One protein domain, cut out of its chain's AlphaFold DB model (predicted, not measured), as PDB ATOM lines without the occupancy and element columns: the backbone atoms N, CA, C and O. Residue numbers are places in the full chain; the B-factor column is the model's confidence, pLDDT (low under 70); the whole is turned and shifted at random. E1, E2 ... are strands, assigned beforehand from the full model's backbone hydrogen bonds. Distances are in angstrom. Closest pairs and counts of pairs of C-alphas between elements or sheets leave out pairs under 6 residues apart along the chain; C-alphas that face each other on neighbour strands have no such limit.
ATOM      1  N   GLU A   6     106.702  99.043 137.126       84.69
ATOM      2  CA  GLU A   6     107.193  99.169 138.490       84.69
ATOM      3  C   GLU A   6     108.713  99.009 138.492       84.69
ATOM      4  O   GLU A   6     109.256  98.056 137.932       84.69
ATOM      5  N   MET A   7     109.406  99.948 139.129       87.44
ATOM      6  CA  MET A   7     110.847  99.891 139.358       87.44
ATOM      7  C   MET A   7     111.107 100.019 140.848       87.44
ATOM      8  O   MET A   7     110.504 100.857 141.521       87.44
ATOM      9  N   ARG A   8     112.034  99.218 141.360       86.19
ATOM     10  CA  ARG A   8     112.452  99.279 142.757       86.19
ATOM     11  C   ARG A   8     113.945  99.079 142.899       86.19
ATOM     12  O   ARG A   8     114.554  98.356 142.114       86.19
ATOM     13  N   GLY A   9     114.494  99.700 143.935       91.12
ATOM     14  CA  GLY A   9     115.874  99.524 144.349       91.12
ATOM     15  C   GLY A   9     115.984  99.546 145.868       91.12
ATOM     16  O   GLY A   9     115.379 100.399 146.516       91.12
ATOM     17  N   ASN A  10     116.753  98.621 146.429       92.81
ATOM     18  CA  ASN A  10     117.041  98.552 147.858       92.81
ATOM     19  C   ASN A  10     118.547  98.621 148.086       92.81
ATOM     20  O   ASN A  10     119.310  98.007 147.345       92.81
ATOM     21  N   PHE A  11     118.969  99.307 149.147       92.88
ATOM     22  CA  PHE A  11     120.361  99.345 149.588       92.88
ATOM     23  C   PHE A  11     120.477  98.801 151.013       92.88
ATOM     24  O   PHE A  11     119.736  99.210 151.907       92.88
ATOM     25  N   TYR A  12     121.416  97.882 151.225       92.25
ATOM     26  CA  TYR A  12     121.636  97.194 152.492       92.25
ATOM     27  C   TYR A  12     122.995  97.581 153.062       92.25
ATOM     28  O   TYR A  12     124.038  97.317 152.459       92.25
ATOM     29  N   LEU A  13     122.975  98.170 154.256       91.31
ATOM     30  CA  LEU A  13     124.163  98.526 155.020       91.31
ATOM     31  C   LEU A  13     124.209  97.732 156.328       91.31
ATOM     32  O   LEU A  13     123.314  97.885 157.162       91.31
ATOM     33  N   PRO A  14     125.256  96.924 156.552       88.81
ATOM     34  CA  PRO A  14     125.520  96.336 157.853       88.81
ATOM     35  C   PRO A  14     125.748  97.422 158.908       88.81
ATOM     36  O   PRO A  14     126.638  98.256 158.758       88.81
ATOM     37  N   LEU A  15     124.963  97.392 159.985       86.94
ATOM     38  CA  LEU A  15     125.112  98.326 161.110       86.94
ATOM     39  C   LEU A  15     126.072  97.808 162.187       86.94
ATOM     40  O   LEU A  15     126.600  98.580 162.982       86.94
ATOM     41  N   THR A  16     126.302  96.496 162.223       83.50
ATOM     42  CA  THR A  16     127.201  95.847 163.179       83.50
ATOM     43  C   THR A  16     128.457  95.340 162.489       83.50
ATOM     44  O   THR A  16     128.419  94.899 161.340       83.50
ATOM     45  N   GLY A  17     129.571  95.359 163.219       83.38
ATOM     46  CA  GLY A  17     130.825  94.770 162.765       83.38
ATOM     47  C   GLY A  17     130.784  93.243 162.687       83.38
ATOM     48  O   GLY A  17     129.836  92.592 163.130       83.38
ATOM     49  N   ALA A  18     131.860  92.689 162.134       88.75
ATOM     50  CA  ALA A  18     132.085  91.254 162.041       88.75
ATOM     51  C   ALA A  18     132.065  90.575 163.421       88.75
ATOM     52  O   ALA A  18     132.480  91.173 164.417       88.75
ATOM     53  N   LYS A  19     131.626  89.317 163.467       90.62
ATOM     54  CA  LYS A  19     131.650  88.479 164.672       90.62
ATOM     55  C   LYS A  19     132.699  87.389 164.514       90.62
ATOM     56  O   LYS A  19     132.751  86.743 163.474       90.62
ATOM     57  N   SER A  20     133.546  87.213 165.522       91.44
ATOM     58  CA  SER A  20     134.583  86.179 165.515       91.44
ATOM     59  C   SER A  20     133.969  84.785 165.625       91.44
ATOM     60  O   SER A  20     133.062  84.565 166.425       91.44
ATOM     61  N   LEU A  21     134.485  83.852 164.829       93.50
ATOM     62  CA  LEU A  21     134.092  82.448 164.781       93.50
ATOM     63  C   LEU A  21     135.353  81.588 164.684       93.50
ATOM     64  O   LEU A  21     135.901  81.390 163.600       93.50
ATOM     65  N   SER A  22     135.801  81.055 165.820       91.62
ATOM     66  CA  SER A  22     137.062  80.307 165.921       91.62
ATOM     67  C   SER A  22     137.133  79.077 165.014       91.62
ATOM     68  O   SER A  22     138.220  78.724 164.570       91.62
ATOM     69  N   ALA A  23     135.990  78.466 164.685       93.25
ATOM     70  CA  ALA A  23     135.897  77.320 163.777       93.25
ATOM     71  C   ALA A  23     136.426  77.603 162.357       93.25
ATOM     72  O   ALA A  23     136.715  76.665 161.622       93.25
ATOM     73  N   PHE A  24     136.556  78.878 161.976       94.88
ATOM     74  CA  PHE A  24     137.088  79.298 160.679       94.88
ATOM     75  C   PHE A  24     138.473  79.956 160.771       94.88
ATOM     76  O   PHE A  24     138.933  80.534 159.786       94.88
ATOM     77  N   ASN A  25     139.130  79.924 161.937       96.12
ATOM     78  CA  ASN A  25     140.511  80.387 162.047       96.12
ATOM     79  C   ASN A  25     141.418  79.504 161.189       96.12
ATOM     80  O   ASN A  25     141.294  78.282 161.202       96.12
ATOM     81  N   THR A  26     142.363  80.119 160.488       96.12
ATOM     82  CA  THR A  26     143.310  79.393 159.640       96.12
ATOM     83  C   THR A  26     144.711  79.977 159.739       96.12
ATOM     84  O   THR A  26     144.901  81.153 160.072       96.12
ATOM     85  N   ALA A  27     145.692  79.136 159.441       96.50
ATOM     86  CA  ALA A  27     147.091  79.493 159.338       96.50
ATOM     87  C   ALA A  27     147.687  78.844 158.095       96.50
ATOM     88  O   ALA A  27     147.461  77.666 157.838       96.50
ATOM     89  N   TYR A  28     148.439  79.616 157.322       95.56
ATOM     90  CA  TYR A  28     149.007  79.160 156.059       95.56
ATOM     91  C   TYR A  28     150.257  79.963 155.711       95.56
ATOM     92  O   TYR A  28     150.548  80.996 156.320       95.56
ATOM     93  N   VAL A  29     151.020  79.485 154.732       95.62
ATOM     94  CA  VAL A  29     152.206  80.187 154.237       95.62
ATOM     95  C   VAL A  29     151.811  81.063 153.059       95.62
ATOM     96  O   VAL A  29     151.189  80.601 152.105       95.62
ATOM     97  N   ARG A  30     152.204  82.333 153.103       93.44
ATOM     98  CA  ARG A  30     152.061  83.274 151.994       93.44
ATOM     99  C   ARG A  30     153.365  84.035 151.826       93.44
ATOM    100  O   ARG A  30     153.854  84.611 152.790       93.44
ATOM    101  N   ASP A  31     153.921  84.026 150.616       92.25
ATOM    102  CA  ASP A  31     155.144  84.766 150.278       92.25
ATOM    103  C   ASP A  31     156.308  84.489 151.262       92.25
ATOM    104  O   ASP A  31     156.986  85.404 151.723       92.25
ATOM    105  N   HIS A  32     156.526  83.211 151.611       94.19
ATOM    106  CA  HIS A  32     157.515  82.750 152.606       94.19
ATOM    107  C   HIS A  32     157.303  83.260 154.041       94.19
ATOM    108  O   HIS A  32     158.244  83.272 154.835       94.19
ATOM    109  N   VAL A  33     156.088  83.666 154.402       94.38
ATOM    110  CA  VAL A  33     155.733  84.089 155.758       94.38
ATOM    111  C   VAL A  33     154.569  83.249 156.260       94.38
ATOM    112  O   VAL A  33     153.595  83.023 155.542       94.38
ATOM    113  N   ALA A  43     128.398  90.389 157.770       91.25
ATOM    114  CA  ALA A  43     127.254  90.817 156.981       91.25
ATOM    115  C   ALA A  43     127.734  91.543 155.717       91.25
ATOM    116  O   ALA A  43     128.637  92.386 155.772       91.25
ATOM    117  N   ARG A  44     127.122  91.215 154.583       91.81
ATOM    118  CA  ARG A  44     127.393  91.836 153.291       91.81
ATOM    119  C   ARG A  44     126.623  93.145 153.178       91.81
ATOM    120  O   ARG A  44     125.455  93.229 153.557       91.81
ATOM    121  N   ARG A  45     127.271  94.162 152.615       93.00
ATOM    122  CA  ARG A  45     126.550  95.317 152.065       93.00
ATOM    123  C   ARG A  45     126.060  94.947 150.678       93.00
ATOM    124  O   ARG A  45     126.726  94.175 149.994       93.00
ATOM    125  N   GLY A  46     124.946  95.505 150.243       94.00
ATOM    126  CA  GLY A  46     124.441  95.158 148.925       94.00
ATOM    127  C   GLY A  46     123.423  96.118 148.370       94.00
ATOM    128  O   GLY A  46     122.958  97.033 149.048       94.00
ATOM    129  N   ILE A  47     123.094  95.878 147.114       94.19
ATOM    130  CA  ILE A  47     122.053  96.570 146.375       94.19
ATOM    131  C   ILE A  47     121.267  95.534 145.581       94.19
ATOM    132  O   ILE A  47     121.850  94.607 145.017       94.19
ATOM    133  N   ASP A  48     119.952  95.690 145.525       93.81
ATOM    134  CA  ASP A  48     119.124  94.998 144.543       93.81
ATOM    135  C   ASP A  48     118.295  96.002 143.763       93.81
ATOM    136  O   ASP A  48     117.905  97.039 144.299       93.81
ATOM    137  N   ALA A  49     118.068  95.692 142.493       93.56
ATOM    138  CA  ALA A  49     117.182  96.439 141.628       93.56
ATOM    139  C   ALA A  49     116.302  95.468 140.846       93.56
ATOM    140  O   ALA A  49     116.754  94.427 140.368       93.56
ATOM    141  N   GLU A  50     115.030  95.812 140.711       92.69
ATOM    142  CA  GLU A  50     114.062  94.999 139.991       92.69
ATOM    143  C   GLU A  50     113.138  95.911 139.189       92.69
ATOM    144  O   GLU A  50     112.675  96.944 139.676       92.69
ATOM    145  N   ILE A  51     112.885  95.515 137.948       92.31
ATOM    146  CA  ILE A  51     111.922  96.140 137.054       92.31
ATOM    147  C   ILE A  51     110.867  95.100 136.711       92.31
ATOM    148  O   ILE A  51     111.182  93.950 136.401       92.31
ATOM    149  N   GLY A  52     109.601  95.477 136.778       90.12
ATOM    150  CA  GLY A  52     108.524  94.585 136.402       90.12
ATOM    151  C   GLY A  52     107.357  95.305 135.789       90.12
ATOM    152  O   GLY A  52     107.183  96.510 135.953       90.12
ATOM    153  N   GLY A  53     106.570  94.529 135.061       89.81
ATOM    154  CA  GLY A  53     105.421  95.035 134.349       89.81
ATOM    155  C   GLY A  53     104.218  94.120 134.451       89.81
ATOM    156  O   GLY A  53     104.339  92.909 134.677       89.81
ATOM    157  N   ARG A  54     103.044  94.721 134.281       90.31
ATOM    158  CA  ARG A  54     101.790  93.993 134.105       90.31
ATOM    159  C   ARG A  54     101.815  93.247 132.771       90.31
ATOM    160  O   ARG A  54     102.149  93.825 131.742       90.31
ATOM    161  N   LEU A  55     101.422  91.977 132.780       89.69
ATOM    162  CA  LEU A  55     101.200  91.224 131.550       89.69
ATOM    163  C   LEU A  55      99.784  91.485 131.007       89.69
ATOM    164  O   LEU A  55      98.831  91.496 131.795       89.69
ATOM    165  N   PRO A  56      99.610  91.630 129.681       86.00
ATOM    166  CA  PRO A  56      98.316  91.881 129.044       86.00
ATOM    167  C   PRO A  56      97.482  90.591 128.924       86.00
ATOM    168  O   PRO A  56      97.029  90.220 127.849       86.00
ATOM    169  N   VAL A  57      97.332  89.862 130.030       88.38
ATOM    170  CA  VAL A  57      96.552  88.613 130.111       88.38
ATOM    171  C   VAL A  57      95.155  88.824 130.704       88.38
ATOM    172  O   VAL A  57      94.299  87.958 130.567       88.38
ATOM    173  N   PHE A  58      94.921  89.976 131.340       87.44
ATOM    174  CA  PHE A  58      93.633  90.403 131.896       87.44
ATOM    175  C   PHE A  58      93.364  91.861 131.506       87.44
ATOM    176  O   PHE A  58      94.308  92.657 131.476       87.44
ATOM    177  N   GLU A  59      92.092  92.203 131.275       83.44
ATOM    178  CA  GLU A  59      91.616  93.556 130.936       83.44
ATOM    179  C   GLU A  59      92.081  94.606 131.952       83.44
ATOM    180  O   GLU A  59      92.219  94.302 133.137       83.44
ATOM    181  N   GLU A  60      92.367  95.830 131.502       75.50
ATOM    182  CA  GLU A  60      93.052  96.868 132.289       75.50
ATOM    183  C   GLU A  60      92.336  97.200 133.615       75.50
ATOM    184  O   GLU A  60      93.000  97.390 134.636       75.50
ATOM    185  N   ASP A  61      91.004  97.140 133.633       78.00
ATOM    186  CA  ASP A  61      90.103  97.360 134.773       78.00
ATOM    187  C   ASP A  61      89.754  96.084 135.571       78.00
ATOM    188  O   ASP A  61      89.009  96.139 136.554       78.00
ATOM    189  N   SER A  62      90.316  94.933 135.192       83.44
ATOM    190  CA  SER A  62      90.104  93.666 135.889       83.44
ATOM    191  C   SER A  62      90.567  93.724 137.346       83.44
ATOM    192  O   SER A  62      91.629  94.253 137.682       83.44
ATOM    193  N   LYS A  63      89.816  93.041 138.216       87.25
ATOM    194  CA  LYS A  63      90.191  92.779 139.616       87.25
ATOM    195  C   LYS A  63      91.304  91.735 139.758       87.25
ATOM    196  O   LYS A  63      91.601  91.308 140.871       87.25
ATOM    197  N   VAL A  64      91.918  91.306 138.655       90.62
ATOM    198  CA  VAL A  64      93.025  90.348 138.623       90.62
ATOM    199  C   VAL A  64      94.186  90.923 137.819       90.62
ATOM    200  O   VAL A  64      94.011  91.375 136.689       90.62
ATOM    201  N   GLN A  65      95.391  90.851 138.379       90.06
ATOM    202  CA  GLN A  65      96.615  91.306 137.732       90.06
ATOM    203  C   GLN A  65      97.694  90.229 137.803       90.06
ATOM    204  O   GLN A  65      98.004  89.728 138.882       90.06
ATOM    205  N   LEU A  66      98.316  89.918 136.664       91.81
ATOM    206  CA  LEU A  66      99.564  89.160 136.612       91.81
ATOM    207  C   LEU A  66     100.714  90.121 136.307       91.81
ATOM    208  O   LEU A  66     100.687  90.814 135.288       91.81
ATOM    209  N   LYS A  67     101.724  90.153 137.173       91.25
ATOM    210  CA  LYS A  67     102.963  90.911 136.969       91.25
ATOM    211  C   LYS A  67     104.158  89.969 136.869       91.25
ATOM    212  O   LYS A  67     104.229  88.976 137.593       91.25
ATOM    213  N   VAL A  68     105.115  90.319 136.014       93.25
ATOM    214  CA  VAL A  68     106.427  89.662 135.935       93.25
ATOM    215  C   VAL A  68     107.516  90.691 136.162       93.25
ATOM    216  O   VAL A  68     107.434  91.819 135.682       93.25
ATOM    217  N   PHE A  69     108.538  90.284 136.899       93.12
ATOM    218  CA  PHE A  69     109.632  91.126 137.322       93.12
ATOM    219  C   PHE A  69     110.969  90.447 137.062       93.12
ATOM    220  O   PHE A  69     111.149  89.284 137.425       93.12
ATOM    221  N   GLY A  70     111.906  91.194 136.490       94.75
ATOM    222  CA  GLY A  70     113.298  90.806 136.317       94.75
ATOM    223  C   GLY A  70     114.204  91.773 137.067       94.75
ATOM    224  O   GLY A  70     113.979  92.982 137.075       94.75
ATOM    225  N   GLY A  71     115.231  91.251 137.720       94.88
ATOM    226  CA  GLY A  71     116.145  92.068 138.499       94.88
ATOM    227  C   GLY A  71     117.509  91.433 138.663       94.88
ATOM    228  O   GLY A  71     117.736  90.276 138.301       94.88
ATOM    229  N   SER A  72     118.408  92.205 139.246       95.06
ATOM    230  CA  SER A  72     119.724  91.751 139.659       95.06
ATOM    231  C   SER A  72     120.053  92.291 141.039       95.06
ATOM    232  O   SER A  72     119.439  93.240 141.537       95.06
ATOM    233  N   TYR A  73     121.009  91.648 141.685       94.62
ATOM    234  CA  TYR A  73     121.512  92.075 142.972       94.62
ATOM    235  C   TYR A  73     123.008  91.828 143.070       94.62
ATOM    236  O   TYR A  73     123.560  90.932 142.432       94.62
ATOM    237  N   TRP A  74     123.650  92.635 143.902       94.69
ATOM    238  CA  TRP A  74     125.051  92.508 144.249       94.69
ATOM    239  C   TRP A  74     125.203  92.652 145.759       94.69
ATOM    240  O   TRP A  74     124.670  93.595 146.349       94.69
ATOM    241  N   TYR A  75     125.946  91.740 146.377       94.38
ATOM    242  CA  TYR A  75     126.315  91.805 147.785       94.38
ATOM    243  C   TYR A  75     127.805  91.530 147.956       94.38
ATOM    244  O   TYR A  75     128.286  90.434 147.679       94.38
ATOM    245  N   GLY A  76     128.528  92.501 148.497       91.62
ATOM    246  CA  GLY A  76     129.968  92.413 148.710       91.62
ATOM    247  C   GLY A  76     130.379  92.862 150.104       91.62
ATOM    248  O   GLY A  76     129.565  93.231 150.960       91.62
ATOM    249  N   GLY A  77     131.683  92.864 150.342       87.69
ATOM    250  CA  GLY A  77     132.242  93.315 151.605       87.69
ATOM    251  C   GLY A  77     133.754  93.201 151.647       87.69
ATOM    252  O   GLY A  77     134.396  92.693 150.737       87.69
ATOM    253  N   ARG A  78     134.346  93.708 152.727       84.88
ATOM    254  CA  ARG A  78     135.786  93.572 152.955       84.88
ATOM    255  C   ARG A  78     136.129  92.102 153.203       84.88
ATOM    256  O   ARG A  78     135.536  91.505 154.100       84.88
ATOM    257  N   ASN A  79     137.126  91.591 152.478       83.81
ATOM    258  CA  ASN A  79     137.605  90.205 152.546       83.81
ATOM    259  C   ASN A  79     136.491  89.175 152.270       83.81
ATOM    260  O   ASN A  79     136.462  88.123 152.904       83.81
ATOM    261  N   LEU A  80     135.554  89.518 151.384       88.44
ATOM    262  CA  LEU A  80     134.498  88.641 150.888       88.44
ATOM    263  C   LEU A  80     134.530  88.674 149.363       88.44
ATOM    264  O   LEU A  80     134.705  89.752 148.793       88.44
ATOM    265  N   ASP A  81     134.304  87.529 148.730       88.62
ATOM    266  CA  ASP A  81     134.022  87.490 147.297       88.62
ATOM    267  C   ASP A  81     132.683  88.169 147.017       88.62
ATOM    268  O   ASP A  81     131.783  88.162 147.859       88.62
ATOM    269  N   ASP A  82     132.541  88.782 145.850       91.50
ATOM    270  CA  ASP A  82     131.290  89.429 145.471       91.50
ATOM    271  C   ASP A  82     130.223  88.387 145.111       91.50
ATOM    272  O   ASP A  82     130.455  87.479 144.311       91.50
ATOM    273  N   MET A  83     129.022  88.564 145.662       92.50
ATOM    274  CA  MET A  83     127.843  87.765 145.338       92.50
ATOM    275  C   MET A  83     126.987  88.533 144.334       92.50
ATOM    276  O   MET A  83     126.295  89.485 144.707       92.50
ATOM    277  N   PHE A  84     127.040  88.144 143.062       94.88
ATOM    278  CA  PHE A  84     126.240  88.750 141.996       94.88
ATOM    279  C   PHE A  84     125.197  87.758 141.497       94.88
ATOM    280  O   PHE A  84     125.525  86.620 141.158       94.88
ATOM    281  N   GLY A  85     123.946  88.204 141.413       94.81
ATOM    282  CA  GLY A  85     122.849  87.334 141.030       94.81
ATOM    283  C   GLY A  85     121.759  88.004 140.216       94.81
ATOM    284  O   GLY A  85     121.611  89.227 140.188       94.81
ATOM    285  N   ALA A  86     120.977  87.158 139.559       95.38
ATOM    286  CA  ALA A  86     119.766  87.520 138.845       95.38
ATOM    287  C   ALA A  86     118.534  87.020 139.604       95.38
ATOM    288  O   ALA A  86     118.576  86.020 140.331       95.38
ATOM    289  N   LYS A  87     117.417  87.716 139.416       93.88
ATOM    290  CA  LYS A  87     116.132  87.419 140.039       93.88
ATOM    291  C   LYS A  87     115.019  87.517 139.007       93.88
ATOM    292  O   LYS A  87     114.946  88.485 138.257       93.88
ATOM    293  N   LEU A  88     114.128  86.534 139.020       95.50
ATOM    294  CA  LEU A  88     112.893  86.524 138.249       95.50
ATOM    295  C   LEU A  88     111.729  86.246 139.197       95.50
ATOM    296  O   LEU A  88     111.804  85.338 140.024       95.50
ATOM    297  N   ARG A  89     110.645  87.011 139.091       92.94
ATOM    298  CA  ARG A  89     109.454  86.830 139.923       92.94
ATOM    299  C   ARG A  89     108.188  87.012 139.107       92.94
ATOM    300  O   ARG A  89     108.095  87.945 138.320       92.94
ATOM    301  N   ALA A  90     107.202  86.159 139.339       94.56
ATOM    302  CA  ALA A  90     105.847  86.328 138.831       94.56
ATOM    303  C   ALA A  90     104.880  86.430 140.013       94.56
ATOM    304  O   ALA A  90     105.018  85.688 140.985       94.56
ATOM    305  N   GLU A  91     103.925  87.353 139.944       93.00
ATOM    306  CA  GLU A  91     102.933  87.595 140.993       93.00
ATOM    307  C   GLU A  91     101.542  87.755 140.376       93.00
ATOM    308  O   GLU A  91     101.319  88.643 139.554       93.00
ATOM    309  N   LEU A  92     100.612  86.900 140.788       94.38
ATOM    310  CA  LEU A  92      99.192  86.968 140.476       94.38
ATOM    311  C   LEU A  92      98.460  87.570 141.674       94.38
ATOM    312  O   LEU A  92      98.495  87.003 142.764       94.38
ATOM    313  N   THR A  93      97.792  88.701 141.484       91.75
ATOM    314  CA  THR A  93      97.065  89.398 142.548       91.75
ATOM    315  C   THR A  93      95.592  89.533 142.202       91.75
ATOM    316  O   THR A  93      95.256  89.955 141.100       91.75
ATOM    317  N   PHE A  94      94.728  89.222 143.165       92.38
ATOM    318  CA  PHE A  94      93.289  89.459 143.113       92.38
ATOM    319  C   PHE A  94      92.937  90.603 144.065       92.38
ATOM    320  O   PHE A  94      93.471  90.650 145.175       92.38
ATOM    321  N   ALA A  95      92.057  91.501 143.638       89.75
ATOM    322  CA  ALA A  95      91.571  92.648 144.396       89.75
ATOM    323  C   ALA A  95      90.093  92.499 144.791       89.75
ATOM    324  O   ALA A  95      89.354  91.741 144.166       89.75
ATOM    325  N   ASP A  96      89.684  93.252 145.814       86.19
ATOM    326  CA  ASP A  96      88.335  93.299 146.396       86.19
ATOM    327  C   ASP A  96      87.798  91.908 146.735       86.19
ATOM    328  O   ASP A  96      86.843  91.396 146.141       86.19
ATOM    329  N   LEU A  97      88.473  91.267 147.685       86.06
ATOM    330  CA  LEU A  97      88.173  89.901 148.076       86.06
ATOM    331  C   LEU A  97      86.773  89.804 148.706       86.06
ATOM    332  O   LEU A  97      86.431  90.621 149.566       86.06
ATOM    333  N   PRO A  98      85.973  88.780 148.346       85.62
ATOM    334  CA  PRO A  98      84.635  88.607 148.898       85.62
ATOM    335  C   PRO A  98      84.636  88.551 150.430       85.62
ATOM    336  O   PRO A  98      85.382  87.779 151.032       85.62
ATOM    337  N   GLY A  99      83.771  89.349 151.061       82.06
ATOM    338  CA  GLY A  99      83.629  89.398 152.521       82.06
ATOM    339  C   GLY A  99      84.692  90.225 153.253       82.06
ATOM    340  O   GLY A  99      84.657  90.280 154.481       82.06
ATOM    341  N   LEU A 100      85.608  90.877 152.533       83.88
ATOM    342  CA  LEU A 100      86.586  91.819 153.080       83.88
ATOM    343  C   LEU A 100      86.306  93.237 152.568       83.88
ATOM    344  O   LEU A 100      85.502  93.437 151.663       83.88
ATOM    345  N   SER A 101      86.951  94.235 153.170       81.19
ATOM    346  CA  SER A 101      86.827  95.628 152.738       81.19
ATOM    347  C   SER A 101      87.356  95.827 151.313       81.19
ATOM    348  O   SER A 101      88.330  95.179 150.908       81.19
ATOM    349  N   ASP A 102      86.766  96.778 150.591       80.69
ATOM    350  CA  ASP A 102      87.260  97.229 149.286       80.69
ATOM    351  C   ASP A 102      88.742  97.634 149.374       80.69
ATOM    352  O   ASP A 102      89.206  98.172 150.386       80.69
ATOM    353  N   GLY A 103      89.515  97.316 148.335       80.06
ATOM    354  CA  GLY A 103      90.971  97.480 148.314       80.06
ATOM    355  C   GLY A 103      91.758  96.336 148.970       80.06
ATOM    356  O   GLY A 103      93.000  96.356 148.957       80.06
ATOM    357  N   SER A 104      91.073  95.331 149.529       86.75
ATOM    358  CA  SER A 104      91.704  94.082 149.967       86.75
ATOM    359  C   SER A 104      92.339  93.343 148.789       86.75
ATOM    360  O   SER A 104      91.825  93.379 147.674       86.75
ATOM    361  N   THR A 105      93.480  92.692 149.018       89.88
ATOM    362  CA  THR A 105      94.171  91.934 147.966       89.88
ATOM    363  C   THR A 105      94.714  90.604 148.465       89.88
ATOM    364  O   THR A 105      95.187  90.510 149.601       89.88
ATOM    365  N   VAL A 106      94.679  89.578 147.607       92.19
ATOM    366  CA  VAL A 106      95.478  88.357 147.783       92.19
ATOM    367  C   VAL A 106      96.466  88.230 146.632       92.19
ATOM    368  O   VAL A 106      96.068  88.255 145.471       92.19
ATOM    369  N   SER A 107      97.753  88.108 146.946       91.50
ATOM    370  CA  SER A 107      98.828  87.912 145.971       91.50
ATOM    371  C   SER A 107      99.430  86.523 146.139       91.50
ATOM    372  O   SER A 107      99.823  86.157 147.246       91.50
ATOM    373  N   LEU A 108      99.544  85.781 145.045       95.19
ATOM    374  CA  LEU A 108     100.278  84.525 144.942       95.19
ATOM    375  C   LEU A 108     101.471  84.752 144.023       95.19
ATOM    376  O   LEU A 108     101.310  85.281 142.927       95.19
ATOM    377  N   GLY A 109     102.668  84.354 144.433       92.81
ATOM    378  CA  GLY A 109     103.853  84.576 143.617       92.81
ATOM    379  C   GLY A 109     104.885  83.470 143.712       92.81
ATOM    380  O   GLY A 109     104.938  82.705 144.675       92.81
ATOM    381  N   VAL A 110     105.724  83.423 142.687       95.19
ATOM    382  CA  VAL A 110     106.878  82.534 142.584       95.19
ATOM    383  C   VAL A 110     108.101  83.373 142.253       95.19
ATOM    384  O   VAL A 110     108.040  84.267 141.411       95.19
ATOM    385  N   THR A 111     109.208  83.118 142.939       93.44
ATOM    386  CA  THR A 111     110.484  83.810 142.730       93.44
ATOM    387  C   THR A 111     111.580  82.784 142.502       93.44
ATOM    388  O   THR A 111     111.702  81.841 143.280       93.44
ATOM    389  N   GLY A 112     112.387  82.989 141.465       94.38
ATOM    390  CA  GLY A 112     113.642  82.287 141.228       94.38
ATOM    391  C   GLY A 112     114.815  83.258 141.324       94.38
ATOM    392  O   GLY A 112     114.754  84.365 140.787       94.38
ATOM    393  N   THR A 113     115.882  82.852 142.000       93.94
ATOM    394  CA  THR A 113     117.142  83.595 142.067       93.94
ATOM    395  C   THR A 113     118.301  82.686 141.707       93.94
ATOM    396  O   THR A 113     118.285  81.509 142.060       93.94
ATOM    397  N   TYR A 114     119.311  83.228 141.037       95.38
ATOM    398  CA  TYR A 114     120.561  82.526 140.772       95.38
ATOM    399  C   TYR A 114     121.744  83.454 141.018       95.38
ATOM    400  O   TYR A 114     121.769  84.554 140.465       95.38
ATOM    401  N   ASP A 115     122.720  82.987 141.787       93.75
ATOM    402  CA  ASP A 115     123.996  83.662 142.026       93.75
ATOM    403  C   ASP A 115     125.158  82.658 142.130       93.75
ATOM    404  O   ASP A 115     124.988  81.435 142.054       93.75
ATOM    405  N   ASN A 116     126.375  83.183 142.245       89.81
ATOM    406  CA  ASN A 116     127.603  82.398 142.283       89.81
ATOM    407  C   ASN A 116     127.830  81.627 143.595       89.81
ATOM    408  O   ASN A 116     128.551  80.625 143.543       89.81
ATOM    409  N   GLU A 117     127.215  82.016 144.714       87.62
ATOM    410  CA  GLU A 117     127.395  81.388 146.031       87.62
ATOM    411  C   GLU A 117     126.280  80.379 146.332       87.62
ATOM    412  O   GLU A 117     126.530  79.186 146.495       87.62
ATOM    413  N   ASP A 118     125.041  80.852 146.330       86.69
ATOM    414  CA  ASP A 118     123.828  80.139 146.716       86.69
ATOM    415  C   ASP A 118     123.212  79.317 145.570       86.69
ATOM    416  O   ASP A 118     122.292  78.522 145.799       86.69
ATOM    417  N   LYS A 119     123.734  79.480 144.345       93.25
ATOM    418  CA  LYS A 119     123.237  78.847 143.111       93.25
ATOM    419  C   LYS A 119     121.736  79.117 142.922       93.25
ATOM    420  O   LYS A 119     121.245  80.192 143.251       93.25
ATOM    421  N   LEU A 120     121.000  78.194 142.298       94.38
ATOM    422  CA  LEU A 120     119.573  78.373 142.023       94.38
ATOM    423  C   LEU A 120     118.744  78.177 143.300       94.38
ATOM    424  O   LEU A 120     118.725  77.086 143.870       94.38
ATOM    425  N   LYS A 121     117.977  79.197 143.690       92.62
ATOM    426  CA  LYS A 121     116.981  79.132 144.766       92.62
ATOM    427  C   LYS A 121     115.598  79.517 144.257       92.62
ATOM    428  O   LYS A 121     115.451  80.375 143.389       92.62
ATOM    429  N   GLY A 122     114.579  78.878 144.823       91.69
ATOM    430  CA  GLY A 122     113.173  79.144 144.538       91.69
ATOM    431  C   GLY A 122     112.406  79.486 145.812       91.69
ATOM    432  O   GLY A 122     112.696  78.952 146.881       91.69
ATOM    433  N   ALA A 123     111.418  80.366 145.698       90.25
ATOM    434  CA  ALA A 123     110.505  80.703 146.782       90.25
ATOM    435  C   ALA A 123     109.080  80.884 146.254       90.25
ATOM    436  O   ALA A 123     108.870  81.378 145.146       90.25
ATOM    437  N   VAL A 124     108.102  80.521 147.081       93.12
ATOM    438  CA  VAL A 124     106.677  80.780 146.849       93.12
ATOM    439  C   VAL A 124     106.174  81.767 147.895       93.12
ATOM    440  O   VAL A 124     106.619  81.746 149.042       93.12
ATOM    441  N   MET A 125     105.259  82.645 147.505       89.19
ATOM    442  CA  MET A 125     104.688  83.663 148.382       89.19
ATOM    443  C   MET A 125     103.167  83.669 148.264       89.19
ATOM    444  O   MET A 125     102.621  83.573 147.169       89.19
ATOM    445  N   ALA A 126     102.499  83.815 149.403       92.62
ATOM    446  CA  ALA A 126     101.081  84.118 149.493       92.62
ATOM    447  C   ALA A 126     100.923  85.296 150.458       92.62
ATOM    448  O   ALA A 126     101.498  85.286 151.548       92.62
ATOM    449  N   ARG A 127     100.191  86.332 150.056       89.06
ATOM    450  CA  ARG A 127     100.031  87.563 150.838       89.06
ATOM    451  C   ARG A 127      98.578  87.995 150.833       89.06
ATOM    452  O   ARG A 127      98.008  88.129 149.762       89.06
ATOM    453  N   LEU A 128      98.037  88.285 152.010       90.56
ATOM    454  CA  LEU A 128      96.729  88.909 152.201       90.56
ATOM    455  C   LEU A 128      96.927  90.339 152.720       90.56
ATOM    456  O   LEU A 128      97.649  90.542 153.696       90.56
ATOM    457  N   ARG A 129      96.291  91.324 152.084       87.50
ATOM    458  CA  ARG A 129      96.231  92.717 152.547       87.50
ATOM    459  C   ARG A 129      94.777  93.093 152.795       87.50
ATOM    460  O   ARG A 129      93.947  92.928 151.906       87.50
ATOM    461  N   ILE A 130      94.491  93.646 153.970       86.31
ATOM    462  CA  ILE A 130      93.168  94.159 154.342       86.31
ATOM    463  C   ILE A 130      93.358  95.603 154.817       86.31
ATOM    464  O   ILE A 130      94.042  95.809 155.823       86.31
ATOM    465  N   PRO A 131      92.844  96.609 154.095       79.88
ATOM    466  CA  PRO A 131      92.905  97.989 154.556       79.88
ATOM    467  C   PRO A 131      91.934  98.213 155.728       79.88
ATOM    468  O   PRO A 131      90.761  97.869 155.645       79.88
ATOM    469  N   PHE A 132      92.415  98.817 156.819       74.69
ATOM    470  CA  PHE A 132      91.585  99.219 157.961       74.69
ATOM    471  C   PHE A 132      91.469 100.755 157.995       74.69
ATOM    472  O   PHE A 132      92.469 101.436 158.212       74.69
ATOM    473  N   GLY A 133      90.272 101.311 157.765       66.81
ATOM    474  CA  GLY A 133      90.020 102.763 157.783       66.81
ATOM    475  C   GLY A 133      88.645 103.153 157.219       66.81
ATOM    476  O   GLY A 133      88.113 102.456 156.359       66.81
ATOM    477  N   ALA A 134      88.049 104.240 157.729       53.09
ATOM    478  CA  ALA A 134      86.696 104.677 157.373       53.09
ATOM    479  C   ALA A 134      86.603 105.196 155.924       53.09
ATOM    480  O   ALA A 134      87.415 105.997 155.465       53.09
ATOM    481  N   THR A 135      85.579 104.707 155.233       57.25
ATOM    482  CA  THR A 135      85.229 104.861 153.817       57.25
ATOM    483  C   THR A 135      85.160 106.318 153.357       57.25
ATOM    484  O   THR A 135      84.239 107.047 153.727       57.25
ATOM    485  N   GLY A 136      86.110 106.733 152.516       50.12
ATOM    486  CA  GLY A 136      86.155 108.101 151.992       50.12
ATOM    487  C   GLY A 136      87.004 108.310 150.736       50.12
ATOM    488  O   GLY A 136      87.438 109.424 150.495       50.12
ATOM    489  N   SER A 137      87.324 107.261 149.977       54.03
ATOM    490  CA  SER A 137      87.570 107.259 148.521       54.03
ATOM    491  C   SER A 137      88.094 105.876 148.129       54.03
ATOM    492  O   SER A 137      88.851 105.256 148.876       54.03
ATOM    493  N   THR A 138      87.651 105.363 146.982       56.91
ATOM    494  CA  THR A 138      88.073 104.078 146.412       56.91
ATOM    495  C   THR A 138      89.522 104.182 145.937       56.91
ATOM    496  O   THR A 138      89.785 104.480 144.772       56.91
ATOM    497  N   GLY A 139      90.480 104.005 146.848       61.47
ATOM    498  CA  GLY A 139      91.886 103.878 146.477       61.47
ATOM    499  C   GLY A 139      92.062 102.663 145.566       61.47
ATOM    500  O   GLY A 139      91.553 101.586 145.872       61.47
ATOM    501  N   ASN A 140      92.753 102.829 144.436       73.00
ATOM    502  CA  ASN A 140      93.038 101.727 143.520       73.00
ATOM    503  C   ASN A 140      93.760 100.603 144.289       73.00
ATOM    504  O   ASN A 140      94.837 100.820 144.846       73.00
ATOM    505  N   ALA A 141      93.181  99.397 144.316       75.19
ATOM    506  CA  ALA A 141      93.745  98.248 145.023       75.19
ATOM    507  C   ALA A 141      95.176  97.908 144.556       75.19
ATOM    508  O   ALA A 141      95.970  97.360 145.325       75.19
ATOM    509  N   PHE A 142      95.523  98.285 143.325       78.25
ATOM    510  CA  PHE A 142      96.834  98.095 142.717       78.25
ATOM    511  C   PHE A 142      97.735  99.340 142.766       78.25
ATOM    512  O   PHE A 142      98.801  99.318 142.156       78.25
ATOM    513  N   ASP A 143      97.355 100.401 143.489       75.75
ATOM    514  CA  ASP A 143      98.171 101.615 143.617       75.75
ATOM    515  C   ASP A 143      99.553 101.280 144.209       75.75
ATOM    516  O   ASP A 143      99.615 100.845 145.369       75.75
ATOM    517  N   PRO A 144     100.660 101.496 143.465       68.19
ATOM    518  CA  PRO A 144     102.009 101.198 143.938       68.19
ATOM    519  C   PRO A 144     102.371 101.949 145.227       68.19
ATOM    520  O   PRO A 144     103.156 101.435 146.020       68.19
ATOM    521  N   MET A 145     101.757 103.106 145.495       69.88
ATOM    522  CA  MET A 145     101.983 103.889 146.718       69.88
ATOM    523  C   MET A 145     101.422 103.215 147.978       69.88
ATOM    524  O   MET A 145     101.838 103.533 149.090       69.88
ATOM    525  N   THR A 146     100.487 102.273 147.818       71.50
ATOM    526  CA  THR A 146      99.864 101.515 148.918       71.50
ATOM    527  C   THR A 146     100.395 100.082 149.026       71.50
ATOM    528  O   THR A 146      99.943  99.301 149.875       71.50
ATOM    529  N   GLN A 147     101.327  99.697 148.150       71.25
ATOM    530  CA  GLN A 147     101.930  98.369 148.146       71.25
ATOM    531  C   GLN A 147     103.096  98.285 149.134       71.25
ATOM    532  O   GLN A 147     103.747  99.269 149.481       71.25
ATOM    533  N   ARG A 148     103.350  97.071 149.631       73.06
ATOM    534  CA  ARG A 148     104.471  96.800 150.533       73.06
ATOM    535  C   ARG A 148     105.791  97.031 149.799       73.06
ATOM    536  O   ARG A 148     105.975  96.541 148.691       73.06
ATOM    537  N   VAL A 149     106.746  97.656 150.486       74.69
ATOM    538  CA  VAL A 149     108.148  97.680 150.052       74.69
ATOM    539  C   VAL A 149     108.707  96.258 150.094       74.69
ATOM    540  O   VAL A 149     108.893  95.672 151.166       74.69
ATOM    541  N   GLU A 150     108.950  95.689 148.919       79.62
ATOM    542  CA  GLU A 150     109.634  94.408 148.787       79.62
ATOM    543  C   GLU A 150     111.141  94.595 148.972       79.62
ATOM    544  O   GLU A 150     111.788  95.365 148.265       79.62
ATOM    545  N   ARG A 151     111.686  93.857 149.937       80.50
ATOM    546  CA  ARG A 151     113.092  93.870 150.349       80.50
ATOM    547  C   ARG A 151     113.524  92.457 150.716       80.50
ATOM    548  O   ARG A 151     112.671  91.614 151.016       80.50
ATOM    549  N   SER A 152     114.828  92.213 150.773       78.94
ATOM    550  CA  SER A 152     115.353  90.972 151.332       78.94
ATOM    551  C   SER A 152     114.895  90.814 152.785       78.94
ATOM    552  O   SER A 152     114.959  91.745 153.592       78.94
ATOM    553  N   THR A 153     114.375  89.634 153.116       74.50
ATOM    554  CA  THR A 153     113.887  89.304 154.463       74.50
ATOM    555  C   THR A 153     114.994  88.790 155.374       74.50
ATOM    556  O   THR A 153     114.758  88.594 156.566       74.50
ATOM    557  N   ARG A 154     116.198  88.573 154.831       78.81
ATOM    558  CA  ARG A 154     117.368  88.083 155.556       78.81
ATOM    559  C   ARG A 154     118.570  88.966 155.264       78.81
ATOM    560  O   ARG A 154     118.717  89.507 154.173       78.81
ATOM    561  N   ILE A 155     119.438  89.085 156.256       82.75
ATOM    562  CA  ILE A 155     120.766  89.655 156.060       82.75
ATOM    563  C   ILE A 155     121.603  88.575 155.383       82.75
ATOM    564  O   ILE A 155     121.624  87.435 155.844       82.75
ATOM    565  N   HIS A 156     122.287  88.930 154.300       89.00
ATOM    566  CA  HIS A 156     123.269  88.039 153.700       89.00
ATOM    567  C   HIS A 156     124.556  88.125 154.515       89.00
ATOM    568  O   HIS A 156     125.167  89.193 154.608       89.00
ATOM    569  N   THR A 157     124.942  87.017 155.136       90.31
ATOM    570  CA  THR A 157     126.198  86.889 155.873       90.31
ATOM    571  C   THR A 157     127.089  85.845 155.212       90.31
ATOM    572  O   THR A 157     126.621  85.000 154.452       90.31
ATOM    573  N   HIS A 158     128.387  85.931 155.475       91.00
ATOM    574  CA  HIS A 158     129.356  84.913 155.098       91.00
ATOM    575  C   HIS A 158     130.278  84.649 156.286       91.00
ATOM    576  O   HIS A 158     130.839  85.590 156.855       91.00
ATOM    577  N   ALA A 159     130.420  83.377 156.649       92.31
ATOM    578  CA  ALA A 159     131.314  82.904 157.693       92.31
ATOM    579  C   ALA A 159     132.488  82.153 157.058       92.31
ATOM    580  O   ALA A 159     132.286  81.240 156.264       92.31
ATOM    581  N   GLY A 160     133.706  82.555 157.406       92.75
ATOM    582  CA  GLY A 160     134.931  81.984 156.853       92.75
ATOM    583  C   GLY A 160     136.168  82.684 157.405       92.75
ATOM    584  O   GLY A 160     136.057  83.543 158.287       92.75
ATOM    585  N   ALA A 161     137.343  82.366 156.864       92.31
ATOM    586  CA  ALA A 161     138.594  83.073 157.143       92.31
ATOM    587  C   ALA A 161     138.572  84.477 156.509       92.31
ATOM    588  O   ALA A 161     139.246  84.760 155.527       92.31
ATOM    589  N   THR A 162     137.734  85.366 157.040       92.38
ATOM    590  CA  THR A 162     137.483  86.715 156.501       92.38
ATOM    591  C   THR A 162     138.063  87.812 157.397       92.38
ATOM    592  O   THR A 162     137.858  89.014 157.175       92.38
ATOM    593  N   GLY A 163     138.784  87.432 158.453       91.62
ATOM    594  CA  GLY A 163     139.602  88.325 159.260       91.62
ATOM    595  C   GLY A 163     140.674  89.035 158.437       91.62
ATOM    596  O   GLY A 163     140.891  88.742 157.259       91.62
TER     597      GLY A 163
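Overview. This is residues 6 to 33 and 43 to 163 of the 602 residues of the protein "Beta_helix domain-containing protein" of Ensifer sp. Root278 (UniProt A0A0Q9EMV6). One sheet of six long strands, E1 E3 E4 E5 E6 E7 in order across it, is curled like part of a barrel into an open trough, and residues 147 to 156 run back along its open side. Beyond one end of the trough a thin arm with E2 reaches out, its residues 28 to 33 standing free; short E8 lies at that end too. The printed part has 149 residues with eight named strands, E1 to E8 along the chain, and no named helix: the class is all strand, the sheet all antiparallel. The whole is loose, a rod of 73 by 32 by 21 A, with a radius of gyration of the C-alphas of 20.9 A.

Arrangement. Edge strand E1, residues 6 to 12, is antiparallel to E3, residues 45 to 54, at 169 degrees, with N 8 and O 50 2.9 A apart. E2, residues 26 to 30, is apart from E1 and pairs with no named strand. A meander, each strand the antiparallel neighbour of the one before, joins E3, E4 (64 to 77), E5 (80 to 95), E6 (105 to 115) and E7 (119 to 129) through four hairpins. Within hydrogen-bond range are N 47 and O 74, 2.9 A; N 71 and O 87, 2.8 A; N 90 and O 110, 2.9 A; and N 109 and O 125, 2.8 A. The sheet is twisted, and E5 bends by 50 degrees at residue 92. E8, residues 157 to 160, pairs with no named strand; its closest C-alpha to E5 is His 158, 7.6 A from that of Leu 80.

Along the chain. E1 begins at C-alpha 6 (107.193, 99.169, 138.490). E3 measures 30.6 A, E4 41.4 A, E5 43.6 A, E6 31.5 A and E7 31.8 A. E8 ends at C-alpha 160 (134.931, 81.984, 156.853).

Size, cuts and confidence. The C-alphas farthest apart, of His 32 and Gly 136, are 75.7 A apart. Residues 34 to 42 are not printed; C-alphas 33 and 43 are 29.3 A apart across the cut. The links E1 to E2 and E7 to E8 are long. Residues 133 to 139 and 144 to 145 have pLDDT under 70.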